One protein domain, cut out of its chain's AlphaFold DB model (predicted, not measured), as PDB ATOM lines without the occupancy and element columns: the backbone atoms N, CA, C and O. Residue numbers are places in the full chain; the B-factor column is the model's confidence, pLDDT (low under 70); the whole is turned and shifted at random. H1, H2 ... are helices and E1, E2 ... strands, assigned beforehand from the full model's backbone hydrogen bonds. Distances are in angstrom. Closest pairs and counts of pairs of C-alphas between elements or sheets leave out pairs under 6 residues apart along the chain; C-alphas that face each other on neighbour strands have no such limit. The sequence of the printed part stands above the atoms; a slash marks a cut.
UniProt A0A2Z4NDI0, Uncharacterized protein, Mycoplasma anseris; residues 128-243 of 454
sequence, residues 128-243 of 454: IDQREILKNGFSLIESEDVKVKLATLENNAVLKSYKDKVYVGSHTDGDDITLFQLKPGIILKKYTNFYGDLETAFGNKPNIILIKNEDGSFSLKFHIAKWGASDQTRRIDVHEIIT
ATOM      1  N   ILE A 128     172.518 162.497 220.856       93.69
ATOM      2  CA  ILE A 128     173.304 163.696 220.522       93.69
ATOM      3  C   ILE A 128     173.932 163.597 219.127       93.69
ATOM      4  O   ILE A 128     173.754 164.491 218.303       93.69
ATOM      5  N   ASP A 129     174.625 162.496 218.831       91.88
ATOM      6  CA  ASP A 129     175.320 162.321 217.550       91.88
ATOM      7  C   ASP A 129     174.361 162.162 216.372       91.88
ATOM      8  O   ASP A 129     174.669 162.572 215.254       91.88
ATOM      9  N   GLN A 130     173.177 161.598 216.608       93.19
ATOM     10  CA  GLN A 130     172.193 161.405 215.549       93.19
ATOM     11  C   GLN A 130     171.331 162.630 215.286       93.19
ATOM     12  O   GLN A 130     170.859 162.782 214.160       93.19
ATOM     13  N   ARG A 131     171.159 163.515 216.274       93.31
ATOM     14  CA  ARG A 131     170.376 164.745 216.136       93.31
ATOM     15  C   ARG A 131     170.814 165.553 214.917       93.31
ATOM     16  O   ARG A 131     169.999 165.861 214.051       93.31
ATOM     17  N   GLU A 132     172.111 165.837 214.809       90.12
ATOM     18  CA  GLU A 132     172.647 166.628 213.695       90.12
ATOM     19  C   GLU A 132     172.604 165.877 212.361       90.12
ATOM     20  O   GLU A 132     172.292 166.469 211.327       90.12
ATOM     21  N   ILE A 133     172.849 164.563 212.374       93.19
ATOM     22  CA  ILE A 133     172.779 163.723 211.170       93.19
ATOM     23  C   ILE A 133     171.359 163.749 210.589       93.19
ATOM     24  O   ILE A 133     171.171 163.891 209.378       93.19
ATOM     25  N   LEU A 134     170.344 163.648 211.448       95.19
ATOM     26  CA  LEU A 134     168.957 163.487 211.028       95.19
ATOM     27  C   LEU A 134     168.302 164.782 210.553       95.19
ATOM     28  O   LEU A 134     167.400 164.699 209.720       95.19
ATOM     29  N   LYS A 135     168.814 165.962 210.934       95.81
ATOM     30  CA  LYS A 135     168.391 167.247 210.340       95.81
ATOM     31  C   LYS A 135     168.485 167.244 208.813       95.81
ATOM     32  O   LYS A 135     167.655 167.848 208.146       95.81
ATOM     33  N   ASN A 136     169.456 166.535 208.245       95.62
ATOM     34  CA  ASN A 136     169.615 166.391 206.795       95.62
ATOM     35  C   ASN A 136     169.457 164.940 206.328       95.62
ATOM     36  O   ASN A 136     169.844 164.614 205.202       95.62
ATOM     37  N   GLY A 137     168.919 164.075 207.191       95.00
ATOM     38  CA  GLY A 137     169.060 162.635 207.048       95.00
ATOM     39  C   GLY A 137     168.054 161.976 206.119       95.00
ATOM     40  O   GLY A 137     168.300 160.864 205.665       95.00
ATOM     41  N   PHE A 138     166.952 162.651 205.808       96.50
ATOM     42  CA  PHE A 138     165.881 162.107 204.980       96.50
ATOM     43  C   PHE A 138     165.900 162.675 203.560       96.50
ATOM     44  O   PHE A 138     166.359 163.790 203.307       96.50
ATOM     45  N   SER A 139     165.383 161.875 202.637       95.81
ATOM     46  CA  SER A 139     165.039 162.241 201.269       95.81
ATOM     47  C   SER A 139     163.583 161.879 200.999       95.81
ATOM     48  O   SER A 139     163.104 160.831 201.443       95.81
ATOM     49  N   LEU A 140     162.909 162.740 200.249       96.88
ATOM     50  CA  LEU A 140     161.581 162.495 199.705       96.88
ATOM     51  C   LEU A 140     161.646 161.400 198.628       96.88
ATOM     52  O   LEU A 140     162.592 161.361 197.844       96.88
ATOM     53  N   ILE A 141     160.657 160.505 198.595       96.31
ATOM     54  CA  ILE A 141     160.534 159.507 197.527       96.31
ATOM     55  C   ILE A 141     159.959 160.174 196.272       96.31
ATOM     56  O   ILE A 141     158.841 160.685 196.283       96.31
ATOM     57  N   GLU A 142     160.711 160.126 195.175       94.38
ATOM     58  CA  GLU A 142     160.326 160.684 193.874       94.38
ATOM     59  C   GLU A 142     159.360 159.736 193.141       94.38
ATOM     60  O   GLU A 142     159.765 158.910 192.326       94.38
ATOM     61  N   SER A 143     158.069 159.823 193.465       94.06
ATOM     62  CA  SER A 143     157.001 159.055 192.812       94.06
ATOM     63  C   SER A 143     155.715 159.874 192.714       94.06
ATOM     64  O   SER A 143     155.416 160.681 193.598       94.06
ATOM     65  N   GLU A 144     154.930 159.648 191.658       92.12
ATOM     66  CA  GLU A 144     153.631 160.302 191.473       92.12
ATOM     67  C   GLU A 144     152.635 159.916 192.576       92.12
ATOM     68  O   GLU A 144     151.949 160.781 193.118       92.12
ATOM     69  N   ASP A 145     152.641 158.656 193.020       92.19
ATOM     70  CA  ASP A 145     151.795 158.204 194.133       92.19
ATOM     71  C   ASP A 145     152.117 158.964 195.427       92.19
ATOM     72  O   ASP A 145     151.226 159.326 196.198       92.19
ATOM     73  N   VAL A 146     153.402 159.261 195.650       95.19
ATOM     74  CA  VAL A 146     153.871 160.024 196.815       95.19
ATOM     75  C   VAL A 146     153.483 161.496 196.691       95.19
ATOM     76  O   VAL A 146     153.034 162.074 197.682       95.19
ATOM     77  N   LYS A 147     153.571 162.094 195.491       94.81
ATOM     78  CA  LYS A 147     153.083 163.459 195.211       94.81
ATOM     79  C   LYS A 147     151.601 163.593 195.519       94.81
ATOM     80  O   LYS A 147     151.215 164.446 196.321       94.81
ATOM     81  N   VAL A 148     150.782 162.719 194.934       93.69
ATOM     82  CA  VAL A 148     149.332 162.692 195.151       93.69
ATOM     83  C   VAL A 148     149.040 162.490 196.632       93.69
ATOM     84  O   VAL A 148     148.257 163.239 197.219       93.69
ATOM     85  N   LYS A 149     149.714 161.538 197.288       95.19
ATOM     86  CA  LYS A 149     149.460 161.269 198.702       95.19
ATOM     87  C   LYS A 149     149.820 162.456 199.592       95.19
ATOM     88  O   LYS A 149     148.992 162.850 200.413       95.19
ATOM     89  N   LEU A 150     150.991 163.066 199.418       96.00
ATOM     90  CA  LEU A 150     151.397 164.254 200.175       96.00
ATOM     91  C   LEU A 150     150.475 165.449 199.923       96.00
ATOM     92  O   LEU A 150     150.205 166.201 200.860       96.00
ATOM     93  N   ALA A 151     149.934 165.608 198.713       93.62
ATOM     94  CA  ALA A 151     148.941 166.640 198.424       93.62
ATOM     95  C   ALA A 151     147.672 166.470 199.282       93.62
ATOM     96  O   ALA A 151     147.175 167.462 199.810       93.62
ATOM     97  N   THR A 152     147.216 165.230 199.508       95.06
ATOM     98  CA  THR A 152     146.010 164.937 200.316       95.06
ATOM     99  C   THR A 152     146.186 165.062 201.830       95.06
ATOM    100  O   THR A 152     145.194 165.202 202.539       95.06
ATOM    101  N   LEU A 153     147.413 164.972 202.352       95.88
ATOM    102  CA  LEU A 153     147.656 165.047 203.797       95.88
ATOM    103  C   LEU A 153     147.532 166.485 204.304       95.88
ATOM    104  O   LEU A 153     147.898 167.428 203.613       95.88
ATOM    105  N   GLU A 154     147.066 166.678 205.531       96.00
ATOM    106  CA  GLU A 154     147.059 168.005 206.150       96.00
ATOM    107  C   GLU A 154     148.464 168.405 206.629       96.00
ATOM    108  O   GLU A 154     149.344 167.561 206.830       96.00
ATOM    109  N   ASN A 155     148.697 169.710 206.809       96.50
ATOM    110  CA  ASN A 155     149.877 170.155 207.548       96.50
ATOM    111  C   ASN A 155     149.784 169.642 208.994       96.50
ATOM    112  O   ASN A 155     148.697 169.597 209.562       96.50
ATOM    113  N   ASN A 156     150.912 169.272 209.591       94.06
ATOM    114  CA  ASN A 156     151.001 168.590 210.884       94.06
ATOM    115  C   ASN A 156     150.381 167.182 210.929       94.06
ATOM    116  O   ASN A 156     150.156 166.650 212.017       94.06
ATOM    117  N   ALA A 157     150.130 166.543 209.780       92.94
ATOM    118  CA  ALA A 157     149.695 165.151 209.762       92.94
ATOM    119  C   ALA A 157     150.703 164.248 210.492       92.94
ATOM    120  O   ALA A 157     151.914 164.330 210.264       92.94
ATOM    121  N   VAL A 158     150.192 163.356 211.344       91.44
ATOM    122  CA  VAL A 158     151.008 162.363 212.046       91.44
ATOM    123  C   VAL A 158     151.314 161.205 211.102       91.44
ATOM    124  O   VAL A 158     150.429 160.476 210.652       91.44
ATOM    125  N   LEU A 159     152.595 161.038 210.814       91.62
ATOM    126  CA  LEU A 159     153.160 159.972 210.009       91.62
ATOM    127  C   LEU A 159     153.728 158.880 210.910       91.62
ATOM    128  O   LEU A 159     154.137 159.120 212.048       91.62
ATOM    129  N   LYS A 160     153.796 157.667 210.367       88.88
ATOM    130  CA  LYS A 160     154.457 156.539 211.019       88.88
ATOM    131  C   LYS A 160     155.879 156.430 210.506       88.88
ATOM    132  O   LYS A 160     156.169 156.791 209.367       88.88
ATOM    133  N   SER A 161     156.752 155.862 211.321       87.88
ATOM    134  CA  SER A 161     158.086 155.465 210.878       87.88
ATOM    135  C   SER A 161     158.367 153.998 211.171       87.88
ATOM    136  O   SER A 161     157.748 153.361 212.026       87.88
ATOM    137  N   TYR A 162     159.275 153.418 210.403       83.81
ATOM    138  CA  TYR A 162     159.823 152.101 210.676       83.81
ATOM    139  C   TYR A 162     161.225 152.033 210.092       83.81
ATOM    140  O   TYR A 162     161.397 152.138 208.880       83.81
ATOM    141  N   LYS A 163     162.218 151.846 210.969       81.94
ATOM    142  CA  LYS A 163     163.639 151.841 210.607       81.94
ATOM    143  C   LYS A 163     164.014 153.104 209.818       81.94
ATOM    144  O   LYS A 163     164.003 154.196 210.369       81.94
ATOM    145  N   ASP A 164     164.333 152.933 208.547       87.25
ATOM    146  CA  ASP A 164     164.827 153.917 207.599       87.25
ATOM    147  C   ASP A 164     163.718 154.621 206.809       87.25
ATOM    148  O   ASP A 164     164.025 155.421 205.930       87.25
ATOM    149  N   LYS A 165     162.440 154.350 207.100       91.25
ATOM    150  CA  LYS A 165     161.299 154.826 206.306       91.25
ATOM    151  C   LYS A 165     160.271 155.588 207.131       91.25
ATOM    152  O   LYS A 165     160.002 155.245 208.283       91.25
ATOM    153  N   VAL A 166     159.635 156.564 206.488       93.44
ATOM    154  CA  VAL A 166     158.478 157.315 206.992       93.44
ATOM    155  C   VAL A 166     157.332 157.152 206.007       93.44
ATOM    156  O   VAL A 166     157.501 157.370 204.806       93.44
ATOM    157  N   TYR A 167     156.168 156.744 206.500       92.75
ATOM    158  CA  TYR A 167     155.066 156.282 205.667       92.75
ATOM    159  C   TYR A 167     153.698 156.621 206.262       92.75
ATOM    160  O   TYR A 167     153.551 156.969 207.439       92.75
ATOM    161  N   VAL A 168     152.677 156.471 205.425       90.56
ATOM    162  CA  VAL A 168     151.259 156.489 205.805       90.56
ATOM    163  C   VAL A 168     150.623 155.141 205.503       90.56
ATOM    164  O   VAL A 168     151.111 154.412 204.650       90.56
ATOM    165  N   GLY A 169     149.531 154.815 206.194       82.31
ATOM    166  CA  GLY A 169     148.842 153.530 206.038       82.31
ATOM    167  C   GLY A 169     149.199 152.513 207.123       82.31
ATOM    168  O   GLY A 169     149.694 152.865 208.204       82.31
ATOM    169  N   SER A 170     148.862 151.252 206.877       72.19
ATOM    170  CA  SER A 170     149.028 150.147 207.822       72.19
ATOM    171  C   SER A 170     150.096 149.183 207.323       72.19
ATOM    172  O   SER A 170     149.900 148.490 206.333       72.19
ATOM    173  N   HIS A 171     151.219 149.104 208.041       63.12
ATOM    174  CA  HIS A 171     152.318 148.202 207.682       63.12
ATOM    175  C   HIS A 171     151.925 146.713 207.742       63.12
ATOM    176  O   HIS A 171     152.589 145.879 207.142       63.12
ATOM    177  N   THR A 172     150.867 146.352 208.478       63.09
ATOM    178  CA  THR A 172     150.404 144.955 208.584       63.09
ATOM    179  C   THR A 172     149.571 144.503 207.395       63.09
ATOM    180  O   THR A 172     149.491 143.302 207.157       63.09
ATOM    181  N   ASP A 173     148.984 145.449 206.662       58.97
ATOM    182  CA  ASP A 173     147.992 145.158 205.625       58.97
ATOM    183  C   ASP A 173     148.580 145.328 204.211       58.97
ATOM    184  O   ASP A 173     147.915 145.030 203.228       58.97
ATOM    185  N   GLY A 174     149.849 145.755 204.106       63.53
ATOM    186  CA  GLY A 174     150.559 145.958 202.835       63.53
ATOM    187  C   GLY A 174     150.202 147.257 202.102       63.53
ATOM    188  O   GLY A 174     150.730 147.507 201.025       63.53
ATOM    189  N   ASP A 175     149.347 148.089 202.700       71.88
ATOM    190  CA  ASP A 175     148.864 149.358 202.140       71.88
ATOM    191  C   ASP A 175     149.716 150.567 202.582       71.88
ATOM    192  O   ASP A 175     149.218 151.695 202.695       71.88
ATOM    193  N   ASP A 176     150.989 150.360 202.931       85.25
ATOM    194  CA  ASP A 176     151.869 151.448 203.344       85.25
ATOM    195  C   ASP A 176     152.499 152.181 202.153       85.25
ATOM    196  O   ASP A 176     153.226 151.621 201.338       85.25
ATOM    197  N   ILE A 177     152.274 153.495 202.085       90.94
ATOM    198  CA  ILE A 177     152.945 154.365 201.114       90.94
ATOM    199  C   ILE A 177     154.124 155.022 201.821       90.94
ATOM    200  O   ILE A 177     153.941 155.886 202.684       90.94
ATOM    201  N   THR A 178     155.339 154.614 201.452       94.50
ATOM    202  CA  THR A 178     156.572 155.256 201.926       94.50
ATOM    203  C   THR A 178     156.712 156.628 201.277       94.50
ATOM    204  O   THR A 178     156.799 156.735 200.059       94.50
ATOM    205  N   LEU A 179     156.737 157.674 202.101       96.69
ATOM    206  CA  LEU A 179     156.819 159.067 201.662       96.69
ATOM    207  C   LEU A 179     158.259 159.583 201.713       96.69
ATOM    208  O   LEU A 179     158.704 160.284 200.808       96.69
ATOM    209  N   PHE A 180     158.998 159.208 202.760       97.06
ATOM    210  CA  PHE A 180     160.389 159.604 202.964       97.06
ATOM    211  C   PHE A 180     161.227 158.393 203.360       97.06
ATOM    212  O   PHE A 180     160.737 157.464 204.008       97.06
ATOM    213  N   GLN A 181     162.509 158.435 203.021       95.69
ATOM    214  CA  GLN A 181     163.495 157.438 203.428       95.69
ATOM    215  C   GLN A 181     164.784 158.110 203.887       95.69
ATOM    216  O   GLN A 181     165.085 159.225 203.457       95.69
ATOM    217  N   LEU A 182     165.556 157.445 204.742       95.06
ATOM    218  CA  LEU A 182     166.903 157.894 205.072       95.06
ATOM    219  C   LEU A 182     167.786 157.885 203.825       95.06
ATOM    220  O   LEU A 182     167.705 156.990 202.981       95.06
ATOM    221  N   LYS A 183     168.652 158.890 203.721       94.19
ATOM    222  CA  LYS A 183     169.635 158.978 202.649       94.19
ATOM    223  C   LYS A 183     170.630 157.813 202.738       94.19
ATOM    224  O   LYS A 183     170.964 157.375 203.844       94.19
ATOM    225  N   PRO A 184     171.165 157.352 201.593       90.56
ATOM    226  CA  PRO A 184     172.208 156.334 201.572       90.56
ATOM    227  C   PRO A 184     173.384 156.686 202.493       90.56
ATOM    228  O   PRO A 184     173.835 157.829 202.531       90.56
ATOM    229  N   GLY A 185     173.881 155.693 203.236       87.25
ATOM    230  CA  GLY A 185     175.003 155.848 204.170       87.25
ATOM    231  C   GLY A 185     174.617 156.316 205.578       87.25
ATOM    232  O   GLY A 185     175.443 156.228 206.484       87.25
ATOM    233  N   ILE A 186     173.371 156.748 205.799       90.31
ATOM    234  CA  ILE A 186     172.878 157.080 207.138       90.31
ATOM    235  C   ILE A 186     172.296 155.828 207.784       90.31
ATOM    236  O   ILE A 186     171.348 155.228 207.284       90.31
ATOM    237  N   ILE A 187     172.871 155.442 208.922       88.44
ATOM    238  CA  ILE A 187     172.464 154.262 209.681       88.44
ATOM    239  C   ILE A 187     172.002 154.716 211.057       88.44
ATOM    240  O   ILE A 187     172.785 155.295 211.816       88.44
ATOM    241  N   LEU A 188     170.748 154.410 211.393       89.19
ATOM    242  CA  LEU A 188     170.254 154.649 212.740       89.19
ATOM    243  C   LEU A 188     170.967 153.745 213.736       89.19
ATOM    244  O   LEU A 188     171.105 152.537 213.509       89.19
ATOM    245  N   LYS A 189     171.380 154.310 214.870       89.75
ATOM    246  CA  LYS A 189     171.921 153.488 215.952       89.75
ATOM    247  C   LYS A 189     170.854 152.535 216.477       89.75
ATOM    248  O   LYS A 189     169.643 152.763 216.418       89.75
ATOM    249  N   LYS A 190     171.331 151.416 217.016       81.12
ATOM    250  CA  LYS A 190     170.467 150.439 217.671       81.12
ATOM    251  C   LYS A 190     169.707 151.145 218.800       81.12
ATOM    252  O   LYS A 190     170.313 151.862 219.588       81.12
ATOM    253  N   TYR A 191     168.397 150.902 218.880       83.25
ATOM    254  CA  TYR A 191     167.472 151.479 219.871       83.25
ATOM    255  C   TYR A 191     167.045 152.936 219.652       83.25
ATOM    256  O   TYR A 191     166.302 153.463 220.483       83.25
ATOM    257  N   THR A 192     167.431 153.559 218.539       87.62
ATOM    258  CA  THR A 192     166.881 154.854 218.121       87.62
ATOM    259  C   THR A 192     165.426 154.714 217.704       87.62
ATOM    260  O   THR A 192     165.080 153.845 216.906       87.62
ATOM    261  N   ASN A 193     164.577 155.569 218.259       87.62
ATOM    262  CA  ASN A 193     163.156 155.655 217.953       87.62
ATOM    263  C   ASN A 193     162.761 157.117 217.731       87.62
ATOM    264  O   ASN A 193     163.431 158.017 218.233       87.62
ATOM    265  N   PHE A 194     161.668 157.334 217.004       89.00
ATOM    266  CA  PHE A 194     161.129 158.660 216.699       89.00
ATOM    267  C   PHE A 194     159.839 158.915 217.476       89.00
ATOM    268  O   PHE A 194     159.056 157.985 217.662       89.00
ATOM    269  N   TYR A 195     159.611 160.154 217.898       83.81
ATOM    270  CA  TYR A 195     158.424 160.577 218.643       83.81
ATOM    271  C   TYR A 195     157.887 161.893 218.082       83.81
ATOM    272  O   TYR A 195     158.661 162.760 217.687       83.81
ATOM    273  N   GLY A 196     156.561 162.039 218.041       70.88
ATOM    274  CA  GLY A 196     155.922 163.255 217.529       70.88
ATOM    275  C   GLY A 196     155.933 164.393 218.548       70.88
ATOM    276  O   GLY A 196     156.009 165.554 218.162       70.88
ATOM    277  N   ASP A 197     155.894 164.050 219.835       72.12
ATOM    278  CA  ASP A 197     155.935 164.963 220.973       72.12
ATOM    279  C   ASP A 197     156.594 164.271 222.187       72.12
ATOM    280  O   ASP A 197     156.891 163.073 222.153       72.12
ATOM    281  N   LEU A 198     156.841 165.032 223.258       66.88
ATOM    282  CA  LEU A 198     157.402 164.521 224.516       66.88
ATOM    283  C   LEU A 198     156.358 163.822 225.410       66.88
ATOM    284  O   LEU A 198     156.731 163.064 226.304       66.88
ATOM    285  N   GLU A 199     155.065 164.086 225.197       59.81
ATOM    286  CA  GLU A 199     153.969 163.650 226.078       59.81
ATOM    287  C   GLU A 199     153.381 162.283 225.701       59.81
ATOM    288  O   GLU A 199     152.752 161.623 226.534       59.81
ATOM    289  N   THR A 200     153.607 161.811 224.472       57.12
ATOM    290  CA  THR A 200     153.232 160.466 224.040       57.12
ATOM    291  C   THR A 200     154.089 159.441 224.777       57.12
ATOM    292  O   THR A 200     155.192 159.071 224.374       57.12
ATOM    293  N   ALA A 201     153.554 158.992 225.919       51.00
ATOM    294  CA  ALA A 201     154.115 157.958 226.774       51.00
ATOM    295  C   ALA A 201     154.654 156.783 225.949       51.00
ATOM    296  O   ALA A 201     154.100 156.445 224.904       51.00
ATOM    297  N   PHE A 202     155.716 156.134 226.441       56.62
ATOM    298  CA  PHE A 202     156.355 154.954 225.846       56.62
ATOM    299  C   PHE A 202     155.345 153.807 225.591       56.62
ATOM    300  O   PHE A 202     155.252 152.854 226.363       56.62
ATOM    301  N   GLY A 203     154.593 153.914 224.490       53.84
ATOM    302  CA  GLY A 203     153.402 153.137 224.165       53.84
ATOM    303  C   GLY A 203     152.886 153.437 222.746       53.84
ATOM    304  O   GLY A 203     152.202 154.420 222.506       53.84
ATOM    305  N   ASN A 204     153.228 152.531 221.819       53.06
ATOM    306  CA  ASN A 204     152.710 152.290 220.459       53.06
ATOM    307  C   ASN A 204     152.530 153.454 219.459       53.06
ATOM    308  O   ASN A 204     151.431 153.696 218.967       53.06
ATOM    309  N   LYS A 205     153.651 154.003 218.980       64.06
ATOM    310  CA  LYS A 205     154.246 153.853 217.621       64.06
ATOM    311  C   LYS A 205     155.209 155.025 217.398       64.06
ATOM    312  O   LYS A 205     154.975 156.091 217.959       64.06
ATOM    313  N   PRO A 206     156.290 154.854 216.622       70.56
ATOM    314  CA  PRO A 206     157.168 155.970 216.350       70.56
ATOM    315  C   PRO A 206     156.453 156.943 215.402       70.56
ATOM    316  O   PRO A 206     156.090 156.585 214.275       70.56
ATOM    317  N   ASN A 207     156.218 158.154 215.894       84.44
ATOM    318  CA  ASN A 207     155.414 159.174 215.231       84.44
ATOM    319  C   ASN A 207     156.327 160.295 214.731       84.44
ATOM    320  O   ASN A 207     157.286 160.666 215.401       84.44
ATOM    321  N   ILE A 208     156.035 160.814 213.545       92.50
ATOM    322  CA  ILE A 208     156.734 161.945 212.930       92.50
ATOM    323  C   ILE A 208     155.672 162.905 212.407       92.50
ATOM    324  O   ILE A 208     154.692 162.466 211.818       92.50
ATOM    325  N   ILE A 209     155.849 164.205 212.596       94.31
ATOM    326  CA  ILE A 209     154.903 165.224 212.138       94.31
ATOM    327  C   ILE A 209     155.345 165.738 210.763       94.31
ATOM    328  O   ILE A 209     156.493 166.148 210.581       94.31
ATOM    329  N   LEU A 210     154.435 165.719 209.787       97.00
ATOM    330  CA  LEU A 210     154.645 166.330 208.473       97.00
ATOM    331  C   LEU A 210     154.523 167.850 208.565       97.00
ATOM    332  O   LEU A 210     153.497 168.352 209.008       97.00
ATOM    333  N   ILE A 211     155.504 168.577 208.042       97.94
ATOM    334  CA  ILE A 211     155.442 170.029 207.872       97.94
ATOM    335  C   ILE A 211     155.359 170.352 206.383       97.94
ATOM    336  O   ILE A 211     156.263 170.018 205.617       97.94
ATOM    337  N   LYS A 212     154.273 171.013 205.979       97.75
ATOM    338  CA  LYS A 212     154.113 171.632 204.660       97.75
ATOM    339  C   LYS A 212     154.564 173.085 204.752       97.75
ATOM    340  O   LYS A 212     153.953 173.877 205.464       97.75
ATOM    341  N   ASN A 213     155.639 173.419 204.052       97.06
ATOM    342  CA  ASN A 213     156.191 174.767 204.018       97.06
ATOM    343  C   ASN A 213     155.456 175.632 202.980       97.06
ATOM    344  O   ASN A 213     154.881 175.122 202.020       97.06
ATOM    345  N   GLU A 214     155.518 176.955 203.145       94.06
ATOM    346  CA  GLU A 214     154.853 177.923 202.254       94.06
ATOM    347  C   GLU A 214     155.356 177.870 200.802       94.06
ATOM    348  O   GLU A 214     154.608 178.159 199.874       94.06
ATOM    349  N   ASP A 215     156.607 177.456 200.595       93.19
ATOM    350  CA  ASP A 215     157.230 177.284 199.277       93.19
ATOM    351  C   ASP A 215     156.859 175.955 198.590       93.19
ATOM    352  O   ASP A 215     157.416 175.621 197.546       93.19
ATOM    353  N   GLY A 216     155.935 175.186 199.173       92.75
ATOM    354  CA  GLY A 216     155.508 173.880 198.669       92.75
ATOM    355  C   GLY A 216     156.435 172.723 199.048       92.75
ATOM    356  O   GLY A 216     156.129 171.577 198.716       92.75
ATOM    357  N   SER A 217     157.532 172.991 199.761       96.75
ATOM    358  CA  SER A 217     158.444 171.955 200.251       96.75
ATOM    359  C   SER A 217     157.923 171.251 201.501       96.75
ATOM    360  O   SER A 217     157.054 171.750 202.220       96.75
ATOM    361  N   PHE A 218     158.511 170.102 201.818       98.19
ATOM    362  CA  PHE A 218     158.163 169.291 202.978       98.19
ATOM    363  C   PHE A 218     159.326 169.194 203.964       98.19
ATOM    364  O   PHE A 218     160.476 169.021 203.566       98.19
ATOM    365  N   SER A 219     159.015 169.236 205.253       98.25
ATOM    366  CA  SER A 219     159.941 168.917 206.343       98.25
ATOM    367  C   SER A 219     159.304 167.892 207.279       98.25
ATOM    368  O   SER A 219     158.084 167.723 207.306       98.25
ATOM    369  N   LEU A 220     160.130 167.195 208.049       97.62
ATOM    370  CA  LEU A 220     159.697 166.281 209.098       97.62
ATOM    371  C   LEU A 220     160.056 166.869 210.452       97.62
ATOM    372  O   LEU A 220     161.151 167.407 210.611       97.62
ATOM    373  N   LYS A 221     159.147 166.738 211.414       96.25
ATOM    374  CA  LYS A 221     159.303 167.246 212.772       96.25
ATOM    375  C   LYS A 221     159.117 166.124 213.790       96.25
ATOM    376  O   LYS A 221     158.106 165.424 213.741       96.25
ATOM    377  N   PHE A 222     160.109 165.899 214.647       93.75
ATOM    378  CA  PHE A 222     160.117 164.785 215.601       93.75
ATOM    379  C   PHE A 222     161.170 164.958 216.702       93.75
ATOM    380  O   PHE A 222     162.158 165.661 216.527       93.75
ATOM    381  N   HIS A 223     161.014 164.224 217.798       92.06
ATOM    382  CA  HIS A 223     162.061 163.944 218.777       92.06
ATOM    383  C   HIS A 223     162.698 162.577 218.505       92.06
ATOM    384  O   HIS A 223     162.062 161.671 217.958       92.06
ATOM    385  N   ILE A 224     163.951 162.405 218.923       91.75
ATOM    386  CA  ILE A 224     164.614 161.097 218.959       91.75
ATOM    387  C   ILE A 224     164.575 160.568 220.386       91.75
ATOM    388  O   ILE A 224     164.724 161.319 221.340       91.75
ATOM    389  N   ALA A 225     164.437 159.261 220.555       88.44
ATOM    390  CA  ALA A 225     164.620 158.629 221.849       88.44
ATOM    391  C   ALA A 225     165.480 157.373 221.753       88.44
ATOM    392  O   ALA A 225     165.490 156.659 220.746       88.44
ATOM    393  N   LYS A 226     166.139 157.060 222.867       88.38
ATOM    394  CA  LYS A 226     166.701 155.745 223.141       88.38
ATOM    395  C   LYS A 226     165.663 154.900 223.861       88.38
ATOM    396  O   LYS A 226     165.218 155.241 224.960       88.38
ATOM    397  N   TRP A 227     165.323 153.758 223.271       80.44
ATOM    398  CA  TRP A 227     164.522 152.761 223.969       80.44
ATOM    399  C   TRP A 227     165.345 152.065 225.056       80.44
ATOM    400  O   TRP A 227     166.487 151.660 224.834       80.44
ATOM    401  N   GLY A 228     164.722 151.883 226.216       73.50
ATOM    402  CA  GLY A 228     165.268 151.156 227.352       73.50
ATOM    403  C   GLY A 228     164.216 150.240 227.971       73.50
ATOM    404  O   GLY A 228     163.011 150.514 227.906       73.50
ATOM    405  N   ALA A 229     164.676 149.145 228.578       69.31
ATOM    406  CA  ALA A 229     163.811 148.196 229.278       69.31
ATOM    407  C   ALA A 229     163.234 148.777 230.585       69.31
ATOM    408  O   ALA A 229     162.235 148.272 231.087       69.31
ATOM    409  N   SER A 230     163.847 149.841 231.114       71.06
ATOM    410  CA  SER A 230     163.409 150.574 232.303       71.06
ATOM    411  C   SER A 230     163.300 152.068 232.010       71.06
ATOM    412  O   SER A 230     163.992 152.584 231.132       71.06
ATOM    413  N   ASP A 231     162.505 152.792 232.794       68.38
ATOM    414  CA  ASP A 231     162.384 154.249 232.649       68.38
ATOM    415  C   ASP A 231     163.721 154.966 232.885       68.38
ATOM    416  O   ASP A 231     164.051 155.925 232.200       68.38
ATOM    417  N   GLN A 232     164.574 154.408 233.748       69.69
ATOM    418  CA  GLN A 232     165.934 154.900 233.980       69.69
ATOM    419  C   GLN A 232     166.901 154.683 232.817       69.69
ATOM    420  O   GLN A 232     167.984 155.262 232.841       69.69
ATOM    421  N   THR A 233     166.572 153.860 231.820       75.81
ATOM    422  CA  THR A 233     167.403 153.654 230.615       75.81
ATOM    423  C   THR A 233     166.782 154.258 229.363       75.81
ATOM    424  O   THR A 233     167.458 154.397 228.343       75.81
ATOM    425  N   ARG A 234     165.510 154.647 229.452       82.06
ATOM    426  CA  ARG A 234     164.816 155.423 228.435       82.06
ATOM    427  C   ARG A 234     165.291 156.866 228.480       82.06
ATOM    428  O   ARG A 234     165.462 157.453 229.547       82.06
ATOM    429  N   ARG A 235     165.546 157.428 227.308       87.81
ATOM    430  CA  ARG A 235     166.000 158.811 227.143       87.81
ATOM    431  C   ARG A 235     165.247 159.386 225.965       87.81
ATOM    432  O   ARG A 235     165.268 158.760 224.911       87.81
ATOM    433  N   ILE A 236     164.591 160.523 226.141       88.56
ATOM    434  CA  ILE A 236     163.995 161.276 225.036       88.56
ATOM    435  C   ILE A 236     164.838 162.527 224.852       88.56
ATOM    436  O   ILE A 236     165.279 163.126 225.832       88.56
ATOM    437  N   ASP A 237     165.100 162.876 223.605       91.50
ATOM    438  CA  ASP A 237     165.740 164.127 223.258       91.50
ATOM    439  C   ASP A 237     164.850 165.304 223.673       91.50
ATOM    440  O   ASP A 237     163.690 165.376 223.268       91.50
ATOM    441  N   VAL A 238     165.393 166.236 224.454       90.25
ATOM    442  CA  VAL A 238     164.708 167.489 224.812       90.25
ATOM    443  C   VAL A 238     164.611 168.452 223.631       90.25
ATOM    444  O   VAL A 238     163.780 169.357 223.645       90.25
ATOM    445  N   HIS A 239     165.416 168.241 222.590       91.69
ATOM    446  CA  HIS A 239     165.401 169.046 221.382       91.69
ATOM    447  C   HIS A 239     164.540 168.394 220.300       91.69
ATOM    448  O   HIS A 239     164.765 167.253 219.891       91.69
ATOM    449  N   GLU A 240     163.568 169.153 219.802       92.56
ATOM    450  CA  GLU A 240     162.826 168.792 218.599       92.56
ATOM    451  C   GLU A 240     163.734 168.948 217.368       92.56
ATOM    452  O   GLU A 240     164.493 169.912 217.231       92.56
ATOM    453  N   ILE A 241     163.648 167.995 216.448       95.19
ATOM    454  CA  ILE A 241     164.340 168.018 215.166       95.19
ATOM    455  C   ILE A 241     163.338 168.393 214.094       95.19
ATOM    456  O   ILE A 241     162.324 167.720 213.921       95.19
ATOM    457  N   ILE A 242     163.678 169.422 213.325       96.50
ATOM    458  CA  ILE A 242     163.029 169.744 212.059       96.50
ATOM    459  C   ILE A 242     164.041 169.480 210.951       96.50
ATOM    460  O   ILE A 242     165.150 170.023 210.967       96.50
ATOM    461  N   THR A 243     163.685 168.630 209.992       97.81
ATOM    462  CA  THR A 243     164.568 168.346 208.860       97.81
ATOM    463  C   THR A 243     164.634 169.525 207.897       97.81
ATOM    464  O   THR A 243     163.676 170.291 207.746       97.81
TER     465      THR A 243
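This is residues 128 to 243 of the 454 residues of an uncharacterized protein of Mycoplasma anseris (UniProt A0A2Z4NDI0). One antiparallel sheet of seven strands curls round like part of a barrel and folds back on itself, so that E1, E4, E3 and E2 face E7 and E5, with E6 as the hinge. H2 packs across E4 at one end of the longest axis, the loop round Gln 232 lies at the other end, and H1 is beside E7. The printed part has 116 residues with two named helices and seven named strands, along the chain H1 E1 H2 E2 E3 E4 E5 E6 E7; the sheet's order is E1 E4 E3 E2 E6 E7 E5. The class is mixed, helices and strands, with under half of the residues in named elements. It is compact, with a radius of gyration of the C-alphas of 14.1 A and spans of 44 by 31 by 28 A.

Start at H1, residues 128 to 135, which is on the sheet at a height of 8.3 A; its closest C-alphas to E7, residues 218 to 226, are Arg 131 and Ile 224, 7.4 A apart. Next, edge strand E1, residues 138 to 140, is antiparallel to E4, residues 177 to 182, with N 139 and O 181 2.8 A apart. H2, residues 144 to 152, is on the sheet over E4 and runs across it at 64 degrees on the local plane; the closest C-alphas, of Val 146 and Leu 179, are 5.8 A apart. Then E2, residues 158 to 162, E3, residues 165 to 168, and E4 form a meander, each strand the antiparallel neighbour of the one before: look for N 160 and O 167 at 3.0 A, and N 166 and O 180 at 2.9 A. E5, residues 192 to 195, is the other edge strand, with N 223 of E7 and O 195 2.8 A apart. E6, residues 207 to 212, has staggered pairing: its residues 207 to 209 pair with E2, N 159 and O 208 at 2.7 A, and 209 to 212 with E7, N 209 and O 221 at 2.8 A. E1 and E5 are apart. In H2 every O i to N i+4 pair is within hydrogen-bond range; in H1, 2 of 4 are.

Find C-alpha 128 at (173.304, 163.696, 220.522); from there H1 runs 11.8 A. E1 spans 6.8 A, H2 12.6 A, E2 13.6 A, E3 10.2 A, E4 14.9 A, E5 10.2 A and E6 16.4 A. E7 runs 25.7 A, from C-alpha 218 at (158.163, 169.291, 202.978) to C-alpha 226 at (166.701, 155.745, 223.141).

The C-alphas of Glu 144 and Gln 232 are the two farthest apart, 44.6 A. The printed part has no cut, and the link from E5 to E6 is long. Residues 171 to 174, 198 to 205, 229 and 231 to 232 have pLDDT under 70.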